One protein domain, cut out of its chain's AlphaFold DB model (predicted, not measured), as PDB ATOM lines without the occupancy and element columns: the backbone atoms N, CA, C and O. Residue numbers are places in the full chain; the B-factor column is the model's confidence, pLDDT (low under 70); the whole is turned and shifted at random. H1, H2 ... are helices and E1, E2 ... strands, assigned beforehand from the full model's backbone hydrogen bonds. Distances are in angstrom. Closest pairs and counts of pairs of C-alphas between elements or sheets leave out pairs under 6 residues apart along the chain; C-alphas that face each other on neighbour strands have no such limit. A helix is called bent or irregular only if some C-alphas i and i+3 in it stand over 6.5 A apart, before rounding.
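What this domain is: This is residues 9 to 88 of the 88 residues of an uncharacterized protein of Planktothrix serta PCC 8927 (UniProt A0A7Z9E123). Two small sheets, E1 E2 E5 E6 and E3 E7 E4, stand partly face to face as a sandwich, and two sharply bent stretches of chain, E4 into E5 and E6 into E7, pass from the one to the other. The four-stranded sheet is strongly twisted, and the short helix H1 only grazes the three-stranded one. The printed part has 80 residues, with seven named strands and one named helix in the order E1 E2 H1 E3 E4 E5 E6 E7; the class is mostly strand. The larger sheet runs E1 E2 E5 E6, antiparallel throughout, and the smaller runs E3 E7 E4, mixed. The whole is compact, with a radius of gyration of the C-alphas of 12.6 A, yet elongated in outline, spanning 40 by 24 by 19 A.

Where its parts are: In the larger sheet, E1 is residues 17 to 22, 16.1 A long, beginning at C-alpha 17 (9.892, 19.280, 47.959). E2 is residues 25 to 30, 16.5 A; E5 is residues 66 to 71, 15.7 A; E6 is residues 76 to 81, 15.6 A. In the smaller sheet, E3 is residues 48 to 51, E4 is residues 60 to 64, and E7 is residues 83 to 87, 13.2 A long, ending at C-alpha 87 (-1.164, 13.595, 60.287). H1 is residues 41 to 45, 6.3 A, with C-alpha 41 at (-4.638, 17.304, 49.707).

How they stand to each other: E1 and E2 form a hairpin, with N 20 and O 27 2.8 A apart. E2 and E5 are antiparallel at 116 degrees, with N 28 and O 66 2.8 A apart. E5 and E6 form the other hairpin, with N 71 and O 76 2.8 A apart. E4 runs on into E5 at 69 degrees, and E6 runs on into E7 at 77 degrees, each across a break of 1 residue. In the smaller sheet E3 and E7 are parallel, with N 51 and O 85 2.8 A apart, and E7 and E4 are antiparallel, with N 61 and O 86 2.8 A apart. The closest C-alphas of E5 and E7, those of Ala 66 and Gly 83, are 3.6 A apart. E1 and E6, the edge strands of the larger sheet, are apart. Residues 9 to 10 pair antiparallel with residues 76 to 77 of E6. H1 and E7 are near each other, and in H1 every O i to N i+4 pair is within hydrogen-bond range.

The domain as a whole: The two C-alphas farthest apart, those of Asn 56 and Gly 73, are 40.0 A apart. The printed part has no cut and no long link. The mean pLDDT of the printed part is 91.9, and no printed residue is under 70.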
ATOM      1  N   LEU A   9       6.244  15.844  38.422       90.31
ATOM      2  CA  LEU A   9       6.729  16.954  39.225       90.31
ATOM      3  C   LEU A   9       7.790  17.718  38.437       90.31
ATOM      4  O   LEU A   9       8.711  17.129  37.873       90.31
ATOM      5  N   GLU A  10       7.678  19.040  38.428       91.06
ATOM      6  CA  GLU A  10       8.644  19.927  37.784       91.06
ATOM      7  C   GLU A  10       9.579  20.549  38.815       91.06
ATOM      8  O   GLU A  10       9.170  20.916  39.924       91.06
ATOM      9  N   GLN A  11      10.842  20.728  38.434       86.75
ATOM     10  CA  GLN A  11      11.795  21.435  39.274       86.75
ATOM     11  C   GLN A  11      11.439  22.928  39.344       86.75
ATOM     12  O   GLN A  11      11.318  23.611  38.328       86.75
ATOM     13  N   LYS A  12      11.301  23.459  40.563       87.56
ATOM     14  CA  LYS A  12      11.042  24.885  40.814       87.56
ATOM     15  C   LYS A  12      12.025  25.428  41.845       87.56
ATOM     16  O   LYS A  12      12.267  24.778  42.860       87.56
ATOM     17  N   LYS A  13      12.512  26.661  41.641       83.56
ATOM     18  CA  LYS A  13      13.447  27.350  42.561       83.56
ATOM     19  C   LYS A  13      12.932  27.382  44.011       83.56
ATOM     20  O   LYS A  13      13.692  27.141  44.939       83.56
ATOM     21  N   ASN A  14      11.623  27.582  44.189       83.75
ATOM     22  CA  ASN A  14      10.936  27.575  45.486       83.75
ATOM     23  C   ASN A  14       9.939  26.407  45.607       83.75
ATOM     24  O   ASN A  14       8.840  26.583  46.124       83.75
ATOM     25  N   GLY A  15      10.296  25.219  45.107       88.69
ATOM     26  CA  GLY A  15       9.425  24.039  45.160       88.69
ATOM     27  C   GLY A  15       9.096  23.579  46.586       88.69
ATOM     28  O   GLY A  15       9.833  23.876  47.525       88.69
ATOM     29  N   SER A  16       8.001  22.835  46.741       92.50
ATOM     30  CA  SER A  16       7.524  22.293  48.027       92.50
ATOM     31  C   SER A  16       8.324  21.097  48.549       92.50
ATOM     32  O   SER A  16       8.169  20.711  49.705       92.50
ATOM     33  N   TYR A  17       9.174  20.521  47.702       93.50
ATOM     34  CA  TYR A  17       9.892  19.280  47.959       93.50
ATOM     35  C   TYR A  17      11.375  19.422  47.637       93.50
ATOM     36  O   TYR A  17      11.773  20.273  46.833       93.50
ATOM     37  N   TRP A  18      12.171  18.549  48.238       92.56
ATOM     38  CA  TRP A  18      13.550  18.272  47.862       92.56
ATOM     39  C   TRP A  18      13.662  16.849  47.333       92.56
ATOM     40  O   TRP A  18      12.931  15.966  47.775       92.56
ATOM     41  N   VAL A  19      14.582  16.643  46.394       92.31
ATOM     42  CA  VAL A  19      14.991  15.307  45.969       92.31
ATOM     43  C   VAL A  19      16.322  14.996  46.639       92.31
ATOM     44  O   VAL A  19      17.245  15.809  46.579       92.31
ATOM     45  N   TRP A  20      16.401  13.843  47.292       93.38
ATOM     46  CA  TRP A  20      17.613  13.316  47.904       93.38
ATOM     47  C   TRP A  20      17.988  11.999  47.235       93.38
ATOM     48  O   TRP A  20      17.157  11.100  47.150       93.38
ATOM     49  N   GLU A  21      19.228  11.871  46.778       93.69
ATOM     50  CA  GLU A  21      19.725  10.640  46.168       93.69
ATOM     51  C   GLU A  21      20.535   9.828  47.183       93.69
ATOM     52  O   GLU A  21      21.421  10.350  47.862       93.69
ATOM     53  N   SER A  22      20.236   8.536  47.298       93.06
ATOM     54  CA  SER A  22      21.006   7.609  48.126       93.06
ATOM     55  C   SER A  22      20.991   6.213  47.516       93.06
ATOM     56  O   SER A  22      19.926   5.661  47.243       93.06
ATOM     57  N   GLY A  23      22.177   5.643  47.279       92.00
ATOM     58  CA  GLY A  23      22.316   4.291  46.728       92.00
ATOM     59  C   GLY A  23      21.691   4.113  45.337       92.00
ATOM     60  O   GLY A  23      21.168   3.043  45.049       92.00
ATOM     61  N   GLY A  24      21.690   5.161  44.503       91.19
ATOM     62  CA  GLY A  24      21.071   5.145  43.170       91.19
ATOM     63  C   GLY A  24      19.542   5.268  43.172       91.19
ATOM     64  O   GLY A  24      18.916   5.150  42.121       91.19
ATOM     65  N   VAL A  25      18.929   5.511  44.335       94.00
ATOM     66  CA  VAL A  25      17.490   5.766  44.473       94.00
ATOM     67  C   VAL A  25      17.273   7.230  44.832       94.00
ATOM     68  O   VAL A  25      17.930   7.762  45.730       94.00
ATOM     69  N   CYS A  26      16.337   7.882  44.143       95.31
ATOM     70  CA  CYS A  26      15.932   9.251  44.441       95.31
ATOM     71  C   CYS A  26      14.671   9.265  45.310       95.31
ATOM     72  O   CYS A  26      13.687   8.578  45.034       95.31
ATOM     73  N   TYR A  27      14.693  10.093  46.346       96.12
ATOM     74  CA  TYR A  27      13.645  10.217  47.347       96.12
ATOM     75  C   TYR A  27      13.088  11.633  47.360       96.12
ATOM     76  O   TYR A  27      13.849  12.596  47.414       96.12
ATOM     77  N   LEU A  28      11.768  11.768  47.360       95.31
ATOM     78  CA  LEU A  28      11.082  13.045  47.475       95.31
ATOM     79  C   LEU A  28      10.724  13.322  48.940       95.31
ATOM     80  O   LEU A  28       9.975  12.571  49.572       95.31
ATOM     81  N   ILE A  29      11.246  14.426  49.467       95.38
ATOM     82  CA  ILE A  29      11.101  14.835  50.864       95.38
ATOM     83  C   ILE A  29      10.346  16.173  50.910       95.38
ATOM     84  O   ILE A  29      10.801  17.143  50.294       95.38
ATOM     85  N   PRO A  30       9.197  16.274  51.605       94.75
ATOM     86  CA  PRO A  30       8.495  17.540  51.784       94.75
ATOM     87  C   PRO A  30       9.326  18.515  52.616       94.75
ATOM     88  O   PRO A  30       9.953  18.144  53.608       94.75
ATOM     89  N   LYS A  31       9.300  19.794  52.236       92.56
ATOM     90  CA  LYS A  31       9.855  20.855  53.078       92.56
ATOM     91  C   LYS A  31       9.059  20.963  54.373       92.56
ATOM     92  O   LYS A  31       7.838  20.859  54.362       92.56
ATOM     93  N   TYR A  32       9.741  21.324  55.456       85.69
ATOM     94  CA  TYR A  32       9.101  21.589  56.748       85.69
ATOM     95  C   TYR A  32       8.019  22.686  56.678       85.69
ATOM     96  O   TYR A  32       7.054  22.669  57.430       85.69
ATOM     97  N   SER A  33       8.151  23.640  55.750       86.69
ATOM     98  CA  SER A  33       7.171  24.711  55.540       86.69
ATOM     99  C   SER A  33       5.970  24.314  54.669       86.69
ATOM    100  O   SER A  33       5.106  25.161  54.420       86.69
ATOM    101  N   LEU A  34       5.902  23.071  54.175       90.75
ATOM    102  CA  LEU A  34       4.775  22.594  53.378       90.75
ATOM    103  C   LEU A  34       3.506  22.572  54.234       90.75
ATOM    104  O   LEU A  34       3.404  21.817  55.195       90.75
ATOM    105  N   LYS A  35       2.514  23.377  53.850       89.50
ATOM    106  CA  LYS A  35       1.175  23.337  54.440       89.50
ATOM    107  C   LYS A  35       0.262  22.480  53.576       89.50
ATOM    108  O   LYS A  35       0.039  22.813  52.412       89.50
ATOM    109  N   ILE A  36      -0.270  21.408  54.150       91.31
ATOM    110  CA  ILE A  36      -1.264  20.548  53.505       91.31
ATOM    111  C   ILE A  36      -2.647  20.987  53.984       91.31
ATOM    112  O   ILE A  36      -2.857  21.189  55.175       91.31
ATOM    113  N   ASN A  37      -3.563  21.202  53.048       89.31
ATOM    114  CA  ASN A  37      -4.931  21.633  53.305       89.31
ATOM    115  C   ASN A  37      -5.873  21.030  52.256       89.31
ATOM    116  O   ASN A  37      -5.433  20.418  51.286       89.31
ATOM    117  N   GLN A  38      -7.176  21.256  52.412       88.50
ATOM    118  CA  GLN A  38      -8.199  20.691  51.526       88.50
ATOM    119  C   GLN A  38      -8.000  20.989  50.028       88.50
ATOM    120  O   GLN A  38      -8.456  20.212  49.200       88.50
ATOM    121  N   TYR A  39      -7.307  22.075  49.671       89.50
ATOM    122  CA  TYR A  39      -7.096  22.474  48.276       89.50
ATOM    123  C   TYR A  39      -5.935  21.745  47.602       89.50
ATOM    124  O   TYR A  39      -5.916  21.641  46.381       89.50
ATOM    125  N   ASN A  40      -4.944  21.279  48.369       89.94
ATOM    126  CA  ASN A  40      -3.796  20.552  47.823       89.94
ATOM    127  C   ASN A  40      -3.750  19.081  48.243       89.94
ATOM    128  O   ASN A  40      -2.948  18.336  47.686       89.94
ATOM    129  N   PHE A  41      -4.611  18.660  49.172       91.06
ATOM    130  CA  PHE A  41      -4.638  17.304  49.707       91.06
ATOM    131  C   PHE A  41      -4.761  16.249  48.605       91.06
ATOM    132  O   PHE A  41      -3.955  15.325  48.570       91.06
ATOM    133  N   GLU A  42      -5.668  16.442  47.645       90.25
ATOM    134  CA  GLU A  42      -5.833  15.523  46.514       90.25
ATOM    135  C   GLU A  42      -4.530  15.372  45.708       90.25
ATOM    136  O   GLU A  42      -4.146  14.270  45.335       90.25
ATOM    137  N   THR A  43      -3.777  16.460  45.513       90.69
ATOM    138  CA  THR A  43      -2.463  16.402  44.849       90.69
ATOM    139  C   THR A  43      -1.427  15.647  45.683       90.69
ATOM    140  O   THR A  43      -0.630  14.890  45.129       90.69
ATOM    141  N   ILE A  44      -1.426  15.830  47.009       93.50
ATOM    142  CA  ILE A  44      -0.528  15.101  47.919       93.50
ATOM    143  C   ILE A  44      -0.785  13.594  47.840       93.50
ATOM    144  O   ILE A  44       0.177  12.832  47.861       93.50
ATOM    145  N   GLN A  45      -2.043  13.168  47.691       93.88
ATOM    146  CA  GLN A  45      -2.412  11.749  47.642       93.88
ATOM    147  C   GLN A  45      -1.826  10.992  46.439       93.88
ATOM    148  O   GLN A  45      -1.670   9.776  46.500       93.88
ATOM    149  N   TYR A  46      -1.426  11.688  45.370       93.31
ATOM    150  CA  TYR A  46      -0.699  11.069  44.251       93.31
ATOM    151  C   TYR A  46       0.793  10.837  44.540       93.31
ATOM    152  O   TYR A  46       1.490  10.226  43.731       93.31
ATOM    153  N   ILE A  47       1.306  11.358  45.657       95.31
ATOM    154  CA  ILE A  47       2.724  11.312  46.034       95.31
ATOM    155  C   ILE A  47       2.914  10.547  47.352       95.31
ATOM    156  O   ILE A  47       3.908   9.838  47.523       95.31
ATOM    157  N   PHE A  48       1.960  10.670  48.274       96.00
ATOM    158  CA  PHE A  48       1.997  10.061  49.597       96.00
ATOM    159  C   PHE A  48       0.673   9.382  49.938       96.00
ATOM    160  O   PHE A  48      -0.402   9.920  49.683       96.00
ATOM    161  N   GLU A  49       0.761   8.245  50.614       96.62
ATOM    162  CA  GLU A  49      -0.326   7.722  51.431       96.62
ATOM    163  C   GLU A  49      -0.483   8.625  52.664       96.62
ATOM    164  O   GLU A  49       0.480   8.893  53.389       96.62
ATOM    165  N   CYS A  50      -1.695   9.139  52.872       95.25
ATOM    166  CA  CYS A  50      -2.006  10.095  53.931       95.25
ATOM    167  C   CYS A  50      -2.818   9.421  55.040       95.25
ATOM    168  O   CYS A  50      -4.027   9.224  54.900       95.25
ATOM    169  N   GLU A  51      -2.171   9.110  56.158       95.75
ATOM    170  CA  GLU A  51      -2.794   8.474  57.316       95.75
ATOM    171  C   GLU A  51      -3.320   9.518  58.307       95.75
ATOM    172  O   GLU A  51      -2.586  10.405  58.748       95.75
ATOM    173  N   GLY A  52      -4.594   9.400  58.688       93.50
ATOM    174  CA  GLY A  52      -5.188  10.227  59.745       93.50
ATOM    175  C   GLY A  52      -5.423  11.694  59.369       93.50
ATOM    176  O   GLY A  52      -5.564  12.531  60.259       93.50
ATOM    177  N   TYR A  53      -5.460  12.032  58.075       92.19
ATOM    178  CA  TYR A  53      -5.747  13.401  57.646       92.19
ATOM    179  C   TYR A  53      -7.139  13.856  58.104       92.19
ATOM    180  O   TYR A  53      -8.144  13.182  57.874       92.19
ATOM    181  N   SER A  54      -7.194  15.049  58.689       89.25
ATOM    182  CA  SER A  54      -8.426  15.783  58.953       89.25
ATOM    183  C   SER A  54      -8.242  17.246  58.555       89.25
ATOM    184  O   SER A  54      -7.124  17.759  58.527       89.25
ATOM    185  N   SER A  55      -9.338  17.967  58.313       84.31
ATOM    186  CA  SER A  55      -9.277  19.415  58.059       84.31
ATOM    187  C   SER A  55      -8.698  20.219  59.233       84.31
ATOM    188  O   SER A  55      -8.326  21.373  59.045       84.31
ATOM    189  N   ASN A  56      -8.621  19.618  60.426       86.81
ATOM    190  CA  ASN A  56      -8.109  20.233  61.650       86.81
ATOM    191  C   ASN A  56      -6.672  19.804  61.991       86.81
ATOM    192  O   ASN A  56      -6.146  20.239  63.019       86.81
ATOM    193  N   SER A  57      -6.045  18.954  61.169       88.38
ATOM    194  CA  SER A  57      -4.680  18.479  61.405       88.38
ATOM    195  C   SER A  57      -3.710  19.660  61.488       88.38
ATOM    196  O   SER A  57      -3.705  20.545  60.630       88.38
ATOM    197  N   GLN A  58      -2.899  19.683  62.544       89.06
ATOM    198  CA  GLN A  58      -1.952  20.766  62.827       89.06
ATOM    199  C   GLN A  58      -0.643  20.586  62.057       89.06
ATOM    200  O   GLN A  58       0.070  21.556  61.788       89.06
ATOM    201  N   GLY A  59      -0.322  19.346  61.694       91.31
ATOM    202  CA  GLY A  59       0.873  19.021  60.936       91.31
ATOM    203  C   GLY A  59       0.900  17.566  60.498       91.31
ATOM    204  O   GLY A  59      -0.108  16.860  60.521       91.31
ATOM    205  N   PHE A  60       2.078  17.126  60.071       94.44
ATOM    206  CA  PHE A  60       2.316  15.749  59.670       94.44
ATOM    207  C   PHE A  60       3.750  15.324  59.980       94.44
ATOM    208  O   PHE A  60       4.660  16.147  60.099       94.44
ATOM    209  N   LYS A  61       3.955  14.013  60.080       95.44
ATOM    210  CA  LYS A  61       5.262  13.361  60.140       95.44
ATOM    211  C   LYS A  61       5.503  12.622  58.834       95.44
ATOM    212  O   LYS A  61       4.612  11.941  58.333       95.44
ATOM    213  N   LEU A  62       6.718  12.729  58.308       96.69
ATOM    214  CA  LEU A  62       7.171  11.892  57.204       96.69
ATOM    215  C   LEU A  62       7.605  10.536  57.765       96.69
ATOM    216  O   LEU A  62       8.680  10.442  58.356       96.69
ATOM    217  N   LEU A  63       6.778   9.505  57.597       97.25
ATOM    218  CA  LEU A  63       7.125   8.142  58.016       97.25
ATOM    219  C   LEU A  63       8.004   7.451  56.971       97.25
ATOM    220  O   LEU A  63       8.936   6.726  57.317       97.25
ATOM    221  N   LYS A  64       7.727   7.705  55.687       97.25
ATOM    222  CA  LYS A  64       8.495   7.162  54.563       97.25
ATOM    223  C   LYS A  64       8.558   8.172  53.413       97.25
ATOM    224  O   LYS A  64       7.507   8.653  52.991       97.25
ATOM    225  N   PRO A  65       9.745   8.495  52.872       97.06
ATOM    226  CA  PRO A  65       9.841   9.333  51.682       97.06
ATOM    227  C   PRO A  65       9.299   8.606  50.448       97.06
ATOM    228  O   PRO A  65       9.470   7.393  50.309       97.06
ATOM    229  N   ALA A  66       8.672   9.355  49.542       96.88
ATOM    230  CA  ALA A  66       8.274   8.810  48.248       96.88
ATOM    231  C   ALA A  66       9.523   8.538  47.407       96.88
ATOM    232  O   ALA A  66      10.488   9.301  47.481       96.88
ATOM    233  N   GLN A  67       9.514   7.480  46.603       96.25
ATOM    234  CA  GLN A  67      10.570   7.259  45.617       96.25
ATOM    235  C   GLN A  67      10.172   7.888  44.292       96.25
ATOM    236  O   GLN A  67       9.019   7.801  43.858       96.25
ATOM    237  N   VAL A  68      11.146   8.524  43.655       95.12
ATOM    238  CA  VAL A  68      10.981   9.162  42.357       95.12
ATOM    239  C   VAL A  68      12.097   8.745  41.418       95.12
ATOM    240  O   VAL A  68      13.182   8.357  41.844       95.12
ATOM    241  N   TYR A  69      11.849   8.871  40.124       92.94
ATOM    242  CA  TYR A  69      12.883   8.796  39.099       92.94
ATOM    243  C   TYR A  69      12.784  10.012  38.191       92.94
ATOM    244  O   TYR A  69      11.699  10.560  37.960       92.94
ATOM    245  N   SER A  70      13.932  10.450  37.688       91.44
ATOM    246  CA  SER A  70      13.972  11.523  36.708       91.44
ATOM    247  C   SER A  70      13.465  11.018  35.360       91.44
ATOM    248  O   SER A  70      13.904   9.972  34.879       91.44
ATOM    249  N   SER A  71      12.603  11.792  34.718       86.94
ATOM    250  CA  SER A  71      12.203  11.625  33.324       86.94
ATOM    251  C   SER A  71      12.515  12.900  32.534       86.94
ATOM    252  O   SER A  71      12.936  13.914  33.100       86.94
ATOM    253  N   ASP A  72      12.367  12.845  31.206       84.19
ATOM    254  CA  ASP A  72      12.563  14.006  30.322       84.19
ATOM    255  C   ASP A  72      13.946  14.677  30.494       84.19
ATOM    256  O   ASP A  72      14.074  15.887  30.688       84.19
ATOM    257  N   GLY A  73      15.006  13.857  30.523       77.94
ATOM    258  CA  GLY A  73      16.388  14.335  30.640       77.94
ATOM    259  C   GLY A  73      16.695  15.085  31.943       77.94
ATOM    260  O   GLY A  73      17.511  16.002  31.931       77.94
ATOM    261  N   GLY A  74      16.022  14.744  33.049       77.88
ATOM    262  CA  GLY A  74      16.252  15.363  34.362       77.88
ATOM    263  C   GLY A  74      15.348  16.556  34.678       77.88
ATOM    264  O   GLY A  74      15.451  17.129  35.760       77.88
ATOM    265  N   LYS A  75      14.451  16.938  33.762       84.00
ATOM    266  CA  LYS A  75      13.558  18.097  33.943       84.00
ATOM    267  C   LYS A  75      12.317  17.776  34.767       84.00
ATOM    268  O   LYS A  75      11.755  18.668  35.408       84.00
ATOM    269  N   LYS A  76      11.878  16.518  34.724       90.50
ATOM    270  CA  LYS A  76      10.669  16.045  35.393       90.50
ATOM    271  C   LYS A  76      10.993  14.890  36.320       90.50
ATOM    272  O   LYS A  76      11.946  14.147  36.103       90.50
ATOM    273  N   TRP A  77      10.170  14.738  37.342       92.19
ATOM    274  CA  TRP A  77      10.252  13.648  38.302       92.19
ATOM    275  C   TRP A  77       8.915  12.929  38.353       92.19
ATOM    276  O   TRP A  77       7.868  13.572  38.409       92.19
ATOM    277  N   GLN A  78       8.946  11.605  38.320       93.38
ATOM    278  CA  GLN A  78       7.754  10.768  38.424       93.38
ATOM    279  C   GLN A  78       7.845   9.900  39.668       93.38
ATOM    280  O   GLN A  78       8.924   9.419  40.013       93.38
ATOM    281  N   VAL A  79       6.711   9.722  40.342       93.88
ATOM    282  CA  VAL A  79       6.607   8.878  41.536       93.88
ATOM    283  C   VAL A  79       6.616   7.411  41.106       93.88
ATOM    284  O   VAL A  79       5.736   6.983  40.363       93.88
ATOM    285  N   SER A  80       7.609   6.646  41.561       93.69
ATOM    286  CA  SER A  80       7.658   5.185  41.391       93.69
ATOM    287  C   SER A  80       7.049   4.448  42.577       93.69
ATOM    288  O   SER A  80       6.493   3.366  42.409       93.69
ATOM    289  N   GLN A  81       7.148   5.027  43.775       95.44
ATOM    290  CA  GLN A  81       6.560   4.478  44.989       95.44
ATOM    291  C   GLN A  81       6.069   5.611  45.887       95.44
ATOM    292  O   GLN A  81       6.817   6.552  46.159       95.44
ATOM    293  N   LEU A  82       4.834   5.493  46.378       96.31
ATOM    294  CA  LEU A  82       4.267   6.458  47.316       96.31
ATOM    295  C   LEU A  82       5.077   6.501  48.617       96.31
ATOM    296  O   LEU A  82       5.572   5.480  49.115       96.31
ATOM    297  N   GLY A  83       5.216   7.707  49.159       96.94
ATOM    298  CA  GLY A  83       5.669   7.906  50.532       96.94
ATOM    299  C   GLY A  83       4.515   7.735  51.518       96.94
ATOM    300  O   GLY A  83       3.387   7.477  51.115       96.94
ATOM    301  N   ILE A  84       4.782   7.918  52.808       97.94
ATOM    302  CA  ILE A  84       3.764   7.847  53.863       97.94
ATOM    303  C   ILE A  84       3.873   9.086  54.748       97.94
ATOM    304  O   ILE A  84       4.942   9.372  55.306       97.94
ATOM    305  N   LEU A  85       2.757   9.802  54.878       97.31
ATOM    306  CA  LEU A  85       2.573  10.912  55.807       97.31
ATOM    307  C   LEU A  85       1.554  10.528  56.875       97.31
ATOM    308  O   LEU A  85       0.447  10.109  56.553       97.31
ATOM    309  N   GLN A  86       1.907  10.754  58.137       96.88
ATOM    310  CA  GLN A  86       0.990  10.607  59.264       96.88
ATOM    311  C   GLN A  86       0.633  11.979  59.822       96.88
ATOM    312  O   GLN A  86       1.515  12.713  60.273       96.88
ATOM    313  N   PHE A  87      -0.650  12.317  59.805       95.06
ATOM    314  CA  PHE A  87      -1.164  13.595  60.287       95.06
ATOM    315  C   PHE A  87      -1.498  13.533  61.781       95.06
ATOM    316  O   PHE A  87      -1.843  12.472  62.303       95.06
ATOM    317  N   TYR A  88      -1.374  14.672  62.468       92.69
ATOM    318  CA  TYR A  88      -1.696  14.835  63.889       92.69
ATOM    319  C   TYR A  88      -2.329  16.198  64.175       92.69
ATOM    320  O   TYR A  88      -2.176  17.126  63.340       92.69
TER     321      TYR A  88